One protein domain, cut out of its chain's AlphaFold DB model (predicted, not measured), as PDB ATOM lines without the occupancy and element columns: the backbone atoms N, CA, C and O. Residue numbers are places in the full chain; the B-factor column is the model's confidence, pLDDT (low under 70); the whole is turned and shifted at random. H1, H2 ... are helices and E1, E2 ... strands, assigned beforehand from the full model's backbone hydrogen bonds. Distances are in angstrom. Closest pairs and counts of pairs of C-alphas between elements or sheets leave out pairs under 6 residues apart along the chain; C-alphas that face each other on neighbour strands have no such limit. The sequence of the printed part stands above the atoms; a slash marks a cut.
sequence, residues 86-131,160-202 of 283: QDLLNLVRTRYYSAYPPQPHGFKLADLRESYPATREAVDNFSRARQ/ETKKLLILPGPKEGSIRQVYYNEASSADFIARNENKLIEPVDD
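AT A GLANCE: This is residues 86 to 131 and 160 to 202 of the 283 residues of the protein "Transcription initiation factor IIE subunit beta" of Meira miltonrushii (UniProt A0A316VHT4). A small hairpin of two strands, E1 and E2, makes a wall with H3 over one of its faces, while H1 and H2 pack on it from the side of E2. H4 lies away from these, beyond the last residue of E2, and after it the printed part trails on to Asp 202 with no further named element. The printed part has 89 residues with four named helices and two named strands, in the order H1, H2, H3, E1, E2, H4; the sheet, E1 - E2, is antiparallel and the class is mixed, helices and strands. The whole is compact, with a radius of gyration of the C-alphas of 13.6 A, and spans 39 by 35 by 22 A.

IN THESE COORDINATES: Find C-alpha 164 at (-45.951, -28.795, -15.653); from there strand E1 runs through residues 164 to 168, 12.6 A. Strand E2, residues 175 to 180, runs 14.2 A. Go back to C-alpha 86 at (-40.531, -31.656, -25.452), where H1, the longest helix, begins; it holds residues 86 to 97 and measures 16.5 A. H2 is residues 109 to 115, 10.3 A, and H3 is residues 119 to 127, 11.9 A. H4, residues 186 to 191, is 8.7 A long and ends with C-alpha 191 at (-51.952, -46.602, -10.828).

HOW THE PARTS SIT: Look first at the hairpin of E1 and E2, antiparallel with 155 degrees between their directions. C-alphas 166 and 178 face each other at 4.9 A; N 165 and O 179, 2.8 A, and N 167 and O 177, 2.9 A, are within hydrogen-bond range. Before H2, residues 107 to 108 pair antiparallel with residues 177 to 178 of E2. The closest C-alphas of H3 and E1 are those of Ser 127 and Leu 164, 5.0 A apart. For H1 and E2 they are those of Val 92 and Tyr 180, 5.8 A; for H2 and E2, those of Leu 109 and Gln 177, 6.0 A. H2 and H3 touch, closest at the C-alphas of Arg 113 and Thr 119, 5.5 A, with a steep tilt of 58 degrees, opposite ways. H1 and H3 are close but not clearly touching, the C-alphas of Leu 88 and Thr 119 being 7.9 A apart. H1 and H2 are only just apart, at 8.1 A. H4 is apart from H1, H2, H3 and E1. Every O i to N i+4 pair is within hydrogen-bond range in H1, H3 and H4, and 2 of 3 are in H2.

THE WHOLE: The two C-alphas farthest apart are those of Glu 114 and Glu 193, 39.6 A. Residues 132 to 159 are cut out, and C-alphas 131 and 160 stand 11.1 A apart across the cut. The link from H1 to H2, 11 residues, is long. Mean pLDDT of the printed part is 83.9; residues 129 to 131 and 160 to 161 are under 70.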
ATOM      1  N   GLN A  86     -40.578 -30.298 -26.003       89.12
ATOM      2  CA  GLN A  86     -40.531 -31.656 -25.452       89.12
ATOM      3  C   GLN A  86     -39.236 -31.917 -24.673       89.12
ATOM      4  O   GLN A  86     -39.284 -32.564 -23.631       89.12
ATOM      5  N   ASP A  87     -38.102 -31.353 -25.103       91.12
ATOM      6  CA  ASP A  87     -36.835 -31.462 -24.363       91.12
ATOM      7  C   ASP A  87     -36.949 -30.842 -22.969       91.12
ATOM      8  O   ASP A  87     -36.402 -31.373 -22.004       91.12
ATOM      9  N   LEU A  88     -37.714 -29.752 -22.838       90.62
ATOM     10  CA  LEU A  88     -37.988 -29.122 -21.547       90.62
ATOM     11  C   LEU A  88     -38.781 -30.058 -20.633       90.62
ATOM     12  O   LEU A  88     -38.423 -30.227 -19.467       90.62
ATOM     13  N   LEU A  89     -39.827 -30.698 -21.158       89.12
ATOM     14  CA  LEU A  89     -40.606 -31.670 -20.396       89.12
ATOM     15  C   LEU A  89     -39.752 -32.875 -19.990       89.12
ATOM     16  O   LEU A  89     -39.782 -33.285 -18.830       89.12
ATOM     17  N   ASN A  90     -38.954 -33.402 -20.916       90.69
ATOM     18  CA  ASN A  90     -38.061 -34.529 -20.669       90.69
ATOM     19  C   ASN A  90     -36.995 -34.191 -19.629       90.69
ATOM     20  O   ASN A  90     -36.727 -35.012 -18.754       90.69
ATOM     21  N   LEU A  91     -36.423 -32.986 -19.668       91.38
ATOM     22  CA  LEU A  91     -35.466 -32.513 -18.670       91.38
ATOM     23  C   LEU A  91     -36.096 -32.497 -17.274       91.38
ATOM     24  O   LEU A  91     -35.525 -33.049 -16.330       91.38
ATOM     25  N   VAL A  92     -37.274 -31.881 -17.151       90.19
ATOM     26  CA  VAL A  92     -37.991 -31.732 -15.878       90.19
ATOM     27  C   VAL A  92     -38.427 -33.099 -15.336       90.19
ATOM     28  O   VAL A  92     -38.196 -33.391 -14.162       90.19
ATOM     29  N   ARG A  93     -38.945 -33.981 -16.203       89.69
ATOM     30  CA  ARG A  93     -39.310 -35.369 -15.877       89.69
ATOM     31  C   ARG A  93     -38.101 -36.196 -15.439       89.69
ATOM     32  O   ARG A  93     -38.128 -36.814 -14.381       89.69
ATOM     33  N   THR A  94     -37.022 -36.191 -16.220       89.94
ATOM     34  CA  THR A  94     -35.797 -36.957 -15.916       89.94
ATOM     35  C   THR A  94     -35.232 -36.548 -14.565       89.94
ATOM     36  O   THR A  94     -34.803 -37.386 -13.780       89.94
ATOM     37  N   ARG A  95     -35.267 -35.252 -14.256       87.44
ATOM     38  CA  ARG A  95     -34.766 -34.721 -12.987       87.44
ATOM     39  C   ARG A  95     -35.657 -35.056 -11.800       87.44
ATOM     40  O   ARG A  95     -35.111 -35.275 -10.724       87.44
ATOM     41  N   TYR A  96     -36.966 -35.167 -12.005       86.94
ATOM     42  CA  TYR A  96     -37.891 -35.672 -10.992       86.94
ATOM     43  C   TYR A  96     -37.572 -37.123 -10.595       86.94
ATOM     44  O   TYR A  96     -37.426 -37.426  -9.412       86.94
ATOM     45  N   TYR A  97     -37.371 -37.999 -11.585       86.88
ATOM     46  CA  TYR A  97     -37.073 -39.421 -11.363       86.88
ATOM     47  C   TYR A  97     -35.591 -39.732 -11.099       86.88
ATOM     48  O   TYR A  97     -35.246 -40.869 -10.792       86.88
ATOM     49  N   SER A  98     -34.697 -38.745 -11.203       87.25
ATOM     50  CA  SER A  98     -33.256 -38.944 -10.999       87.25
ATOM     51  C   SER A  98     -32.886 -39.279  -9.549       87.25
ATOM     52  O   SER A  98     -31.778 -39.763  -9.318       87.25
ATOM     53  N   ALA A  99     -33.754 -38.983  -8.580       83.88
ATOM     54  CA  ALA A  99     -33.553 -39.283  -7.167       83.88
ATOM     55  C   ALA A  99     -34.571 -40.332  -6.695       83.88
ATOM     56  O   ALA A  99     -35.715 -40.329  -7.145       83.88
ATOM     57  N   TYR A 100     -34.161 -41.208  -5.771       77.75
ATOM     58  CA  TYR A 100     -35.060 -42.137  -5.086       77.75
ATOM     59  C   TYR A 100     -35.026 -41.882  -3.568       77.75
ATOM     60  O   TYR A 100     -33.943 -41.965  -2.982       77.75
ATOM     61  N   PRO A 101     -36.168 -41.578  -2.920       82.81
ATOM     62  CA  PRO A 101     -37.497 -41.375  -3.515       82.81
ATOM     63  C   PRO A 101     -37.543 -40.137  -4.439       82.81
ATOM     64  O   PRO A 101     -36.688 -39.260  -4.281       82.81
ATOM     65  N   PRO A 102     -38.508 -40.057  -5.384       81.75
ATOM     66  CA  PRO A 102     -38.654 -38.912  -6.282       81.75
ATOM     67  C   PRO A 102     -38.693 -37.609  -5.491       81.75
ATOM     68  O   PRO A 102     -39.400 -37.504  -4.488       81.75
ATOM     69  N   GLN A 103     -37.908 -36.626  -5.925       81.12
ATOM     70  CA  GLN A 103     -37.849 -35.323  -5.271       81.12
ATOM     71  C   GLN A 103     -38.375 -34.250  -6.223       81.12
ATOM     72  O   GLN A 103     -37.935 -34.191  -7.377       81.12
ATOM     73  N   PRO A 104     -39.265 -33.352  -5.761       78.94
ATOM     74  CA  PRO A 104     -39.721 -32.235  -6.570       78.94
ATOM     75  C   PRO A 104     -38.559 -31.261  -6.803       78.94
ATOM     76  O   PRO A 104     -38.233 -30.419  -5.966       78.94
ATOM     77  N   HIS A 105     -37.916 -31.371  -7.964       81.31
ATOM     78  CA  HIS A 105     -36.858 -30.454  -8.372       81.31
ATOM     79  C   HIS A 105     -37.452 -29.274  -9.147       81.31
ATOM     80  O   HIS A 105     -38.010 -29.445 -10.229       81.31
ATOM     81  N   GLY A 106     -37.331 -28.072  -8.581       87.50
ATOM     82  CA  GLY A 106     -37.817 -26.843  -9.205       87.50
ATOM     83  C   GLY A 106     -36.754 -26.181 -10.072       87.50
ATOM     84  O   GLY A 106     -35.681 -25.834  -9.576       87.50
ATOM     85  N   PHE A 107     -37.070 -25.922 -11.338       90.50
ATOM     86  CA  PHE A 107     -36.205 -25.162 -12.244       90.50
ATOM     87  C   PHE A 107     -36.543 -23.683 -12.209       90.50
ATOM     88  O   PHE A 107     -37.715 -23.313 -12.260       90.50
ATOM     89  N   LYS A 108     -35.533 -22.812 -12.177       90.62
ATOM     90  CA  LYS A 108     -35.758 -21.375 -12.358       90.62
ATOM     91  C   LYS A 108     -36.018 -21.087 -13.832       90.62
ATOM     92  O   LYS A 108     -35.307 -21.582 -14.703       90.62
ATOM     93  N   LEU A 109     -36.984 -20.211 -14.112       88.81
ATOM     94  CA  LEU A 109     -37.291 -19.830 -15.492       88.81
ATOM     95  C   LEU A 109     -36.099 -19.139 -16.179       88.81
ATOM     96  O   LEU A 109     -35.905 -19.312 -17.377       88.81
ATOM     97  N   ALA A 110     -35.308 -18.358 -15.436       87.06
ATOM     98  CA  ALA A 110     -34.142 -17.656 -15.978       87.06
ATOM     99  C   ALA A 110     -33.116 -18.628 -16.583       87.06
ATOM    100  O   ALA A 110     -32.669 -18.404 -17.704       87.06
ATOM    101  N   ASP A 111     -32.838 -19.717 -15.867       88.75
ATOM    102  CA  ASP A 111     -31.848 -20.723 -16.252       88.75
ATOM    103  C   ASP A 111     -32.321 -21.499 -17.498       88.75
ATOM    104  O   ASP A 111     -31.558 -21.734 -18.429       88.75
ATOM    105  N   LEU A 112     -33.617 -21.827 -17.575       89.56
ATOM    106  CA  LEU A 112     -34.204 -22.475 -18.755       89.56
ATOM    107  C   LEU A 112     -34.271 -21.535 -19.973       89.56
ATOM    108  O   LEU A 112     -34.036 -21.960 -21.106       89.56
ATOM    109  N   ARG A 113     -34.554 -20.243 -19.747       87.25
ATOM    110  CA  ARG A 113     -34.648 -19.223 -20.804       87.25
ATOM    111  C   ARG A 113     -33.307 -18.950 -21.481       87.25
ATOM    112  O   ARG A 113     -33.294 -18.575 -22.650       87.25
ATOM    113  N   GLU A 114     -32.199 -19.125 -20.763       84.69
ATOM    114  CA  GLU A 114     -30.850 -18.994 -21.321       84.69
ATOM    115  C   GLU A 114     -30.622 -19.994 -22.465       84.69
ATOM    116  O   GLU A 114     -30.186 -19.610 -23.555       84.69
ATOM    117  N   SER A 115     -31.029 -21.248 -22.265       85.38
ATOM    118  CA  SER A 115     -30.986 -22.281 -23.300       85.38
ATOM    119  C   SER A 115     -32.078 -22.091 -24.358       85.38
ATOM    120  O   SER A 115     -31.783 -22.015 -25.556       85.38
ATOM    121  N   TYR A 116     -33.335 -21.932 -23.935       87.25
ATOM    122  CA  TYR A 116     -34.493 -21.872 -24.825       87.25
ATOM    123  C   TYR A 116     -35.298 -20.572 -24.630       87.25
ATOM    124  O   TYR A 116     -36.061 -20.448 -23.669       87.25
ATOM    125  N   PRO A 117     -35.196 -19.581 -25.535       86.56
ATOM    126  CA  PRO A 117     -35.859 -18.284 -25.364       86.56
ATOM    127  C   PRO A 117     -37.388 -18.369 -25.220       86.56
ATOM    128  O   PRO A 117     -37.971 -17.632 -24.425       86.56
ATOM    129  N   ALA A 118     -38.027 -19.312 -25.921       88.75
ATOM    130  CA  ALA A 118     -39.475 -19.544 -25.884       88.75
ATOM    131  C   ALA A 118     -39.941 -20.411 -24.689       88.75
ATOM    132  O   ALA A 118     -41.079 -20.876 -24.653       88.75
ATOM    133  N   THR A 119     -39.095 -20.594 -23.665       88.44
ATOM    134  CA  THR A 119     -39.417 -21.365 -22.446       88.44
ATOM    135  C   THR A 119     -40.718 -20.908 -21.795       88.44
ATOM    136  O   THR A 119     -41.508 -21.742 -21.371       88.44
ATOM    137  N   ARG A 120     -40.965 -19.594 -21.706       88.75
ATOM    138  CA  ARG A 120     -42.169 -19.065 -21.045       88.75
ATOM    139  C   ARG A 120     -43.448 -19.566 -21.716       88.75
ATOM    140  O   ARG A 120     -44.352 -20.003 -21.017       88.75
ATOM    141  N   GLU A 121     -43.500 -19.493 -23.041       89.69
ATOM    142  CA  GLU A 121     -44.654 -19.929 -23.825       89.69
ATOM    143  C   GLU A 121     -44.833 -21.447 -23.740       89.69
ATOM    144  O   GLU A 121     -45.932 -21.924 -23.483       89.69
ATOM    145  N   ALA A 122     -43.742 -22.210 -23.849       88.81
ATOM    146  CA  ALA A 122     -43.789 -23.661 -23.700       88.81
ATOM    147  C   ALA A 122     -44.303 -24.086 -22.314       88.81
ATOM    148  O   ALA A 122     -45.165 -24.954 -22.214       88.81
ATOM    149  N   VAL A 123     -43.805 -23.459 -21.244       89.31
ATOM    150  CA  VAL A 123     -44.242 -23.736 -19.869       89.31
ATOM    151  C   VAL A 123     -45.710 -23.365 -19.673       89.31
ATOM    152  O   VAL A 123     -46.444 -24.155 -19.086       89.31
ATOM    153  N   ASP A 124     -46.152 -22.215 -20.190       88.00
ATOM    154  CA  ASP A 124     -47.563 -21.822 -20.132       88.00
ATOM    155  C   ASP A 124     -48.442 -22.851 -20.856       88.00
ATOM    156  O   ASP A 124     -49.374 -23.390 -20.260       88.00
ATOM    157  N   ASN A 125     -48.066 -23.246 -22.076       87.81
ATOM    158  CA  ASN A 125     -48.765 -24.263 -22.863       87.81
ATOM    159  C   ASN A 125     -48.856 -25.617 -22.143       87.81
ATOM    160  O   ASN A 125     -49.913 -26.243 -22.164       87.81
ATOM    161  N   PHE A 126     -47.790 -26.064 -21.472       86.81
ATOM    162  CA  PHE A 126     -47.813 -27.303 -20.683       86.81
ATOM    163  C   PHE A 126     -48.537 -27.175 -19.341       86.81
ATOM    164  O   PHE A 126     -48.930 -28.197 -18.776       86.81
ATOM    165  N   SER A 127     -48.684 -25.961 -18.807       84.00
ATOM    166  CA  SER A 127     -49.411 -25.696 -17.560       84.00
ATOM    167  C   SER A 127     -50.913 -25.534 -17.772       84.00
ATOM    168  O   SER A 127     -51.711 -25.784 -16.865       84.00
ATOM    169  N   ARG A 128     -51.319 -25.136 -18.981       80.19
ATOM    170  CA  ARG A 128     -52.721 -25.077 -19.369       80.19
ATOM    171  C   ARG A 128     -53.241 -26.503 -19.452       80.19
ATOM    172  O   ARG A 128     -52.620 -27.385 -20.045       80.19
ATOM    173  N   ALA A 129     -54.400 -26.741 -18.844       64.62
ATOM    174  CA  ALA A 129     -55.147 -27.937 -19.186       64.62
ATOM    175  C   ALA A 129     -55.458 -27.794 -20.673       64.62
ATOM    176  O   ALA A 129     -56.071 -26.795 -21.060       64.62
ATOM    177  N   ARG A 130     -54.989 -28.733 -21.501       54.41
ATOM    178  CA  ARG A 130     -55.489 -28.841 -22.867       54.41
ATOM    179  C   ARG A 130     -56.991 -28.973 -22.695       54.41
ATOM    180  O   ARG A 130     -57.448 -29.925 -22.066       54.41
ATOM    181  N   GLN A 131     -57.717 -27.917 -23.067       45.06
ATOM    182  CA  GLN A 131     -59.164 -27.914 -22.973       45.06
ATOM    183  C   GLN A 131     -59.582 -29.199 -23.665       45.06
ATOM    184  O   GLN A 131     -59.220 -29.405 -24.826       45.06
ATOM    185  N   GLU A 160     -52.663 -36.147 -20.862       57.97
ATOM    186  CA  GLU A 160     -51.978 -35.635 -19.673       57.97
ATOM    187  C   GLU A 160     -52.262 -34.127 -19.508       57.97
ATOM    188  O   GLU A 160     -51.618 -33.270 -20.126       57.97
ATOM    189  N   THR A 161     -53.276 -33.786 -18.714       66.94
ATOM    190  CA  THR A 161     -53.691 -32.404 -18.500       66.94
ATOM    191  C   THR A 161     -52.770 -31.731 -17.486       66.94
ATOM    192  O   THR A 161     -52.741 -32.113 -16.321       66.94
ATOM    193  N   LYS A 162     -52.099 -30.644 -17.886       74.81
ATOM    194  CA  LYS A 162     -51.163 -29.874 -17.043       74.81
ATOM    195  C   LYS A 162     -49.907 -30.667 -16.661       74.81
ATOM    196  O   LYS A 162     -49.699 -31.013 -15.501       74.81
ATOM    197  N   LYS A 163     -49.031 -30.916 -17.632       83.31
ATOM    198  CA  LYS A 163     -47.784 -31.677 -17.433       83.31
ATOM    199  C   LYS A 163     -46.769 -30.958 -16.533       83.31
ATOM    200  O   LYS A 163     -45.928 -31.605 -15.908       83.31
ATOM    201  N   LEU A 164     -46.836 -29.626 -16.470       88.00
ATOM    202  CA  LEU A 164     -45.951 -28.795 -15.653       88.00
ATOM    203  C   LEU A 164     -46.743 -27.951 -14.652       88.00
ATOM    204  O   LEU A 164     -47.801 -27.411 -14.974       88.00
ATOM    205  N   LEU A 165     -46.184 -27.795 -13.452       87.38
ATOM    206  CA  LEU A 165     -46.679 -26.897 -12.412       87.38
ATOM    207  C   LEU A 165     -45.804 -25.646 -12.338       87.38
ATOM    208  O   LEU A 165     -44.577 -25.707 -12.448       87.38
ATOM    209  N   ILE A 166     -46.448 -24.505 -12.120       90.94
ATOM    210  CA  ILE A 166     -45.802 -23.197 -12.041       90.94
ATOM    211  C   ILE A 166     -45.906 -22.689 -10.609       90.94
ATOM    212  O   ILE A 166     -47.001 -22.583 -10.062       90.94
ATOM    213  N   LEU A 167     -44.771 -22.301 -10.029       89.12
ATOM    214  CA  LEU A 167     -44.746 -21.490  -8.820       89.12
ATOM    215  C   LEU A 167     -44.678 -20.009  -9.230       89.12
ATOM    216  O   LEU A 167     -43.637 -19.577  -9.751       89.12
ATOM    217  N   PRO A 168     -45.749 -19.220  -9.030       87.75
ATOM    218  CA  PRO A 168     -45.747 -17.810  -9.384       87.75
ATOM    219  C   PRO A 168     -44.765 -17.015  -8.512       87.75
ATOM    220  O   PRO A 168     -44.461 -17.356  -7.368       87.75
ATOM    221  N   GLY A 169     -44.222 -15.953  -9.092       87.44
ATOM    222  CA  GLY A 169     -43.410 -14.963  -8.403       87.44
ATOM    223  C   GLY A 169     -44.265 -13.892  -7.716       87.44
ATOM    224  O   GLY A 169     -45.480 -13.860  -7.880       87.44
ATOM    225  N   PRO A 170     -43.632 -12.961  -6.982       86.12
ATOM    226  CA  PRO A 170     -44.330 -11.869  -6.294       86.12
ATOM    227  C   PRO A 170     -44.961 -10.844  -7.249       86.12
ATOM    228  O   PRO A 170     -45.761 -10.019  -6.824       86.12
ATOM    229  N   LYS A 171     -44.568 -10.853  -8.528       87.38
ATOM    230  CA  LYS A 171     -45.158 -10.015  -9.574       87.38
ATOM    231  C   LYS A 171     -46.143 -10.847 -10.385       87.38
ATOM    232  O   LYS A 171     -45.835 -11.990 -10.725       87.38
ATOM    233  N   GLU A 172     -47.271 -10.246 -10.741       77.00
ATOM    234  CA  GLU A 172     -48.294 -10.873 -11.575       77.00
ATOM    235  C   GLU A 172     -47.695 -11.387 -12.895       77.00
ATOM    236  O   GLU A 172     -46.900 -10.708 -13.552       77.00
ATOM    237  N   GLY A 173     -47.989 -12.643 -13.237       75.56
ATOM    238  CA  GLY A 173     -47.452 -13.300 -14.432       75.56
ATOM    239  C   GLY A 173     -45.937 -13.560 -14.418       75.56
ATOM    240  O   GLY A 173     -45.366 -13.908 -15.458       75.56
ATOM    241  N   SER A 174     -45.252 -13.382 -13.282       84.88
ATOM    242  CA  SER A 174     -43.869 -13.828 -13.099       84.88
ATOM    243  C   SER A 174     -43.852 -15.300 -12.700       84.88
ATOM    244  O   SER A 174     -44.584 -15.710 -11.808       84.88
ATOM    245  N   ILE A 175     -42.996 -16.093 -13.339       86.00
ATOM    246  CA  ILE A 175     -42.776 -17.497 -12.982       86.00
ATOM    247  C   ILE A 175     -41.482 -17.560 -12.182       86.00
ATOM    248  O   ILE A 175     -40.416 -17.204 -12.693       86.00
ATOM    249  N   ARG A 176     -41.567 -18.006 -10.926       86.56
ATOM    250  CA  ARG A 176     -40.396 -18.198 -10.069       86.56
ATOM    251  C   ARG A 176     -39.730 -19.532 -10.372       86.56
ATOM    252  O   ARG A 176     -38.523 -19.565 -10.610       86.56
ATOM    253  N   GLN A 177     -40.516 -20.606 -10.356       90.44
ATOM    254  CA  GLN A 177     -40.039 -21.969 -10.563       90.44
ATOM    255  C   GLN A 177     -41.036 -22.813 -11.363       90.44
ATOM    256  O   GLN A 177     -42.235 -22.544 -11.352       90.44
ATOM    257  N   VAL A 178     -40.507 -23.828 -12.042       91.12
ATOM    258  CA  VAL A 178     -41.246 -24.812 -12.842       91.12
ATOM    259  C   VAL A 178     -40.991 -26.203 -12.272       91.12
ATOM    260  O   VAL A 178     -39.843 -26.543 -11.980       91.12
ATOM    261  N   TYR A 179     -42.052 -26.992 -12.132       90.75
ATOM    262  CA  TYR A 179     -42.036 -28.336 -11.556       90.75
ATOM    263  C   TYR A 179     -42.729 -29.342 -12.475       90.75
ATOM    264  O   TYR A 179     -43.602 -28.981 -13.264       90.75
ATOM    265  N   TYR A 180     -42.355 -30.614 -12.343       90.31
ATOM    266  CA  TYR A 180     -43.068 -31.718 -12.980       90.31
ATOM    267  C   TYR A 180     -44.388 -31.995 -12.252       90.31
ATOM    268  O   TYR A 180     -44.401 -32.017 -11.021       90.31
ATOM    269  N   ASN A 181     -45.479 -32.228 -12.988       89.06
ATOM    270  CA  ASN A 181     -46.738 -32.679 -12.399       89.06
ATOM    271  C   ASN A 181     -46.855 -34.210 -12.450       89.06
ATOM    272  O   ASN A 181     -47.242 -34.766 -13.479       89.06
ATOM    273  N   GLU A 182     -46.580 -34.898 -11.341       84.31
ATOM    274  CA  GLU A 182     -46.770 -36.354 -11.274       84.31
ATOM    275  C   GLU A 182     -48.249 -36.750 -11.350       84.31
ATOM    276  O   GLU A 182     -48.568 -37.749 -11.986       84.31
ATOM    277  N   ALA A 183     -49.164 -35.951 -10.793       81.69
ATOM    278  CA  ALA A 183     -50.594 -36.275 -10.761       81.69
ATOM    279  C   ALA A 183     -51.238 -36.366 -12.156       81.69
ATOM    280  O   ALA A 183     -52.284 -36.986 -12.325       81.69
ATOM    281  N   SER A 184     -50.614 -35.737 -13.154       80.19
ATOM    282  CA  SER A 184     -51.026 -35.811 -14.557       80.19
ATOM    283  C   SER A 184     -50.220 -36.832 -15.369       80.19
ATOM    284  O   SER A 184     -50.464 -36.973 -16.567       80.19
ATOM    285  N   SER A 185     -49.224 -37.492 -14.781       80.00
ATOM    286  CA  SER A 185     -48.384 -38.438 -15.514       80.00
ATOM    287  C   SER A 185     -49.166 -39.702 -15.870       80.00
ATOM    288  O   SER A 185     -49.970 -40.185 -15.071       80.00
ATOM    289  N   ALA A 186     -48.898 -40.274 -17.046       78.75
ATOM    290  CA  ALA A 186     -49.475 -41.560 -17.438       78.75
ATOM    291  C   ALA A 186     -49.212 -42.664 -16.392       78.75
ATOM    292  O   ALA A 186     -50.096 -43.467 -16.104       78.75
ATOM    293  N   ASP A 187     -48.028 -42.649 -15.770       79.56
ATOM    294  CA  ASP A 187     -47.634 -43.598 -14.723       79.56
ATOM    295  C   ASP A 187     -48.532 -43.489 -13.474       79.56
ATOM    296  O   ASP A 187     -48.896 -44.501 -12.873       79.56
ATOM    297  N   PHE A 188     -48.913 -42.267 -13.084       81.00
ATOM    298  CA  PHE A 188     -49.839 -42.025 -11.975       81.00
ATOM    299  C   PHE A 188     -51.271 -42.421 -12.340       81.00
ATOM    300  O   PHE A 188     -51.930 -43.114 -11.567       81.00
ATOM    301  N   ILE A 189     -51.733 -42.038 -13.532       82.56
ATOM    302  CA  ILE A 189     -53.078 -42.355 -14.033       82.56
ATOM    303  C   ILE A 189     -53.284 -43.874 -14.086       82.56
ATOM    304  O   ILE A 189     -54.290 -44.367 -13.583       82.56
ATOM    305  N   ALA A 190     -52.300 -44.627 -14.586       82.06
ATOM    306  CA  ALA A 190     -52.353 -46.088 -14.638       82.06
ATOM    307  C   ALA A 190     -52.469 -46.737 -13.247       82.06
ATOM    308  O   ALA A 190     -53.135 -47.756 -13.085       82.06
ATOM    309  N   ARG A 191     -51.839 -46.143 -12.224       82.94
ATOM    310  CA  ARG A 191     -51.952 -46.602 -10.828       82.94
ATOM    311  C   ARG A 191     -53.270 -46.193 -10.177       82.94
ATOM    312  O   ARG A 191     -53.700 -46.853  -9.239       82.94
ATOM    313  N   ASN A 192     -53.891 -45.125 -10.664       82.94
ATOM    314  CA  ASN A 192     -55.115 -44.552 -10.124       82.94
ATOM    315  C   ASN A 192     -56.357 -44.978 -10.926       82.94
ATOM    316  O   ASN A 192     -57.223 -44.155 -11.209       82.94
ATOM    317  N   GLU A 193     -56.426 -46.246 -11.346       83.44
ATOM    318  CA  GLU A 193     -57.565 -46.804 -12.100       83.44
ATOM    319  C   GLU A 193     -57.911 -46.024 -13.383       83.44
ATOM    320  O   GLU A 193     -59.079 -45.899 -13.753       83.44
ATOM    321  N   ASN A 194     -56.909 -45.452 -14.051       78.06
ATOM    322  CA  ASN A 194     -57.075 -44.553 -15.193       78.06
ATOM    323  C   ASN A 194     -57.904 -43.290 -14.894       78.06
ATOM    324  O   ASN A 194     -58.445 -42.668 -15.805       78.06
ATOM    325  N   LYS A 195     -57.986 -42.863 -13.631       75.12
ATOM    326  CA  LYS A 195     -58.670 -41.630 -13.232       75.12
ATOM    327  C   LYS A 195     -57.666 -40.517 -12.970       75.12
ATOM    328  O   LYS A 195     -56.679 -40.676 -12.248       75.12
ATOM    329  N   LEU A 196     -57.947 -39.356 -13.548       75.06
ATOM    330  CA  LEU A 196     -57.239 -38.120 -13.241       75.06
ATOM    331  C   LEU A 196     -57.698 -37.590 -11.873       75.06
ATOM    332  O   LEU A 196     -58.852 -37.777 -11.497       75.06
ATOM    333  N   ILE A 197     -56.817 -36.891 -11.153       79.75
ATOM    334  CA  ILE A 197     -57.235 -36.122  -9.976       79.75
ATOM    335  C   ILE A 197     -58.156 -34.990 -10.437       79.75
ATOM    336  O   ILE A 197     -57.725 -34.071 -11.139       79.75
ATOM    337  N   GLU A 198     -59.422 -35.062 -10.043       78.12
ATOM    338  CA  GLU A 198     -60.389 -34.014 -10.336       78.12
ATOM    339  C   GLU A 198     -60.087 -32.753  -9.514       78.12
ATOM    340  O   GLU A 198     -59.638 -32.837  -8.364       78.12
ATOM    341  N   PRO A 199     -60.273 -31.556 -10.096       77.44
ATOM    342  CA  PRO A 199     -60.161 -30.329  -9.333       77.44
ATOM    343  C   PRO A 199     -61.246 -30.310  -8.257       77.44
ATOM    344  O   PRO A 199     -62.415 -30.539  -8.537       77.44
ATOM    345  N   VAL A 200     -60.848 -29.993  -7.029       85.81
ATOM    346  CA  VAL A 200     -61.783 -29.810  -5.920       85.81
ATOM    347  C   VAL A 200     -62.661 -28.585  -6.180       85.81
ATOM    348  O   VAL A 200     -62.153 -27.558  -6.655       85.81
ATOM    349  N   ASP A 201     -63.942 -28.683  -5.833       89.75
ATOM    350  CA  ASP A 201     -64.912 -27.599  -5.965       89.75
ATOM    351  C   ASP A 201     -64.499 -26.353  -5.175       89.75
ATOM    352  O   ASP A 201     -63.891 -26.424  -4.101       89.75
ATOM    353  N   ASP A 202     -64.847 -25.181  -5.702       88.88
ATOM    354  CA  ASP A 202     -64.482 -23.914  -5.068       88.88
ATOM    355  C   ASP A 202     -65.224 -23.689  -3.744       88.88
ATOM    356  O   ASP A 202     -64.642 -23.121  -2.818       88.88
TER     357      ASP A 202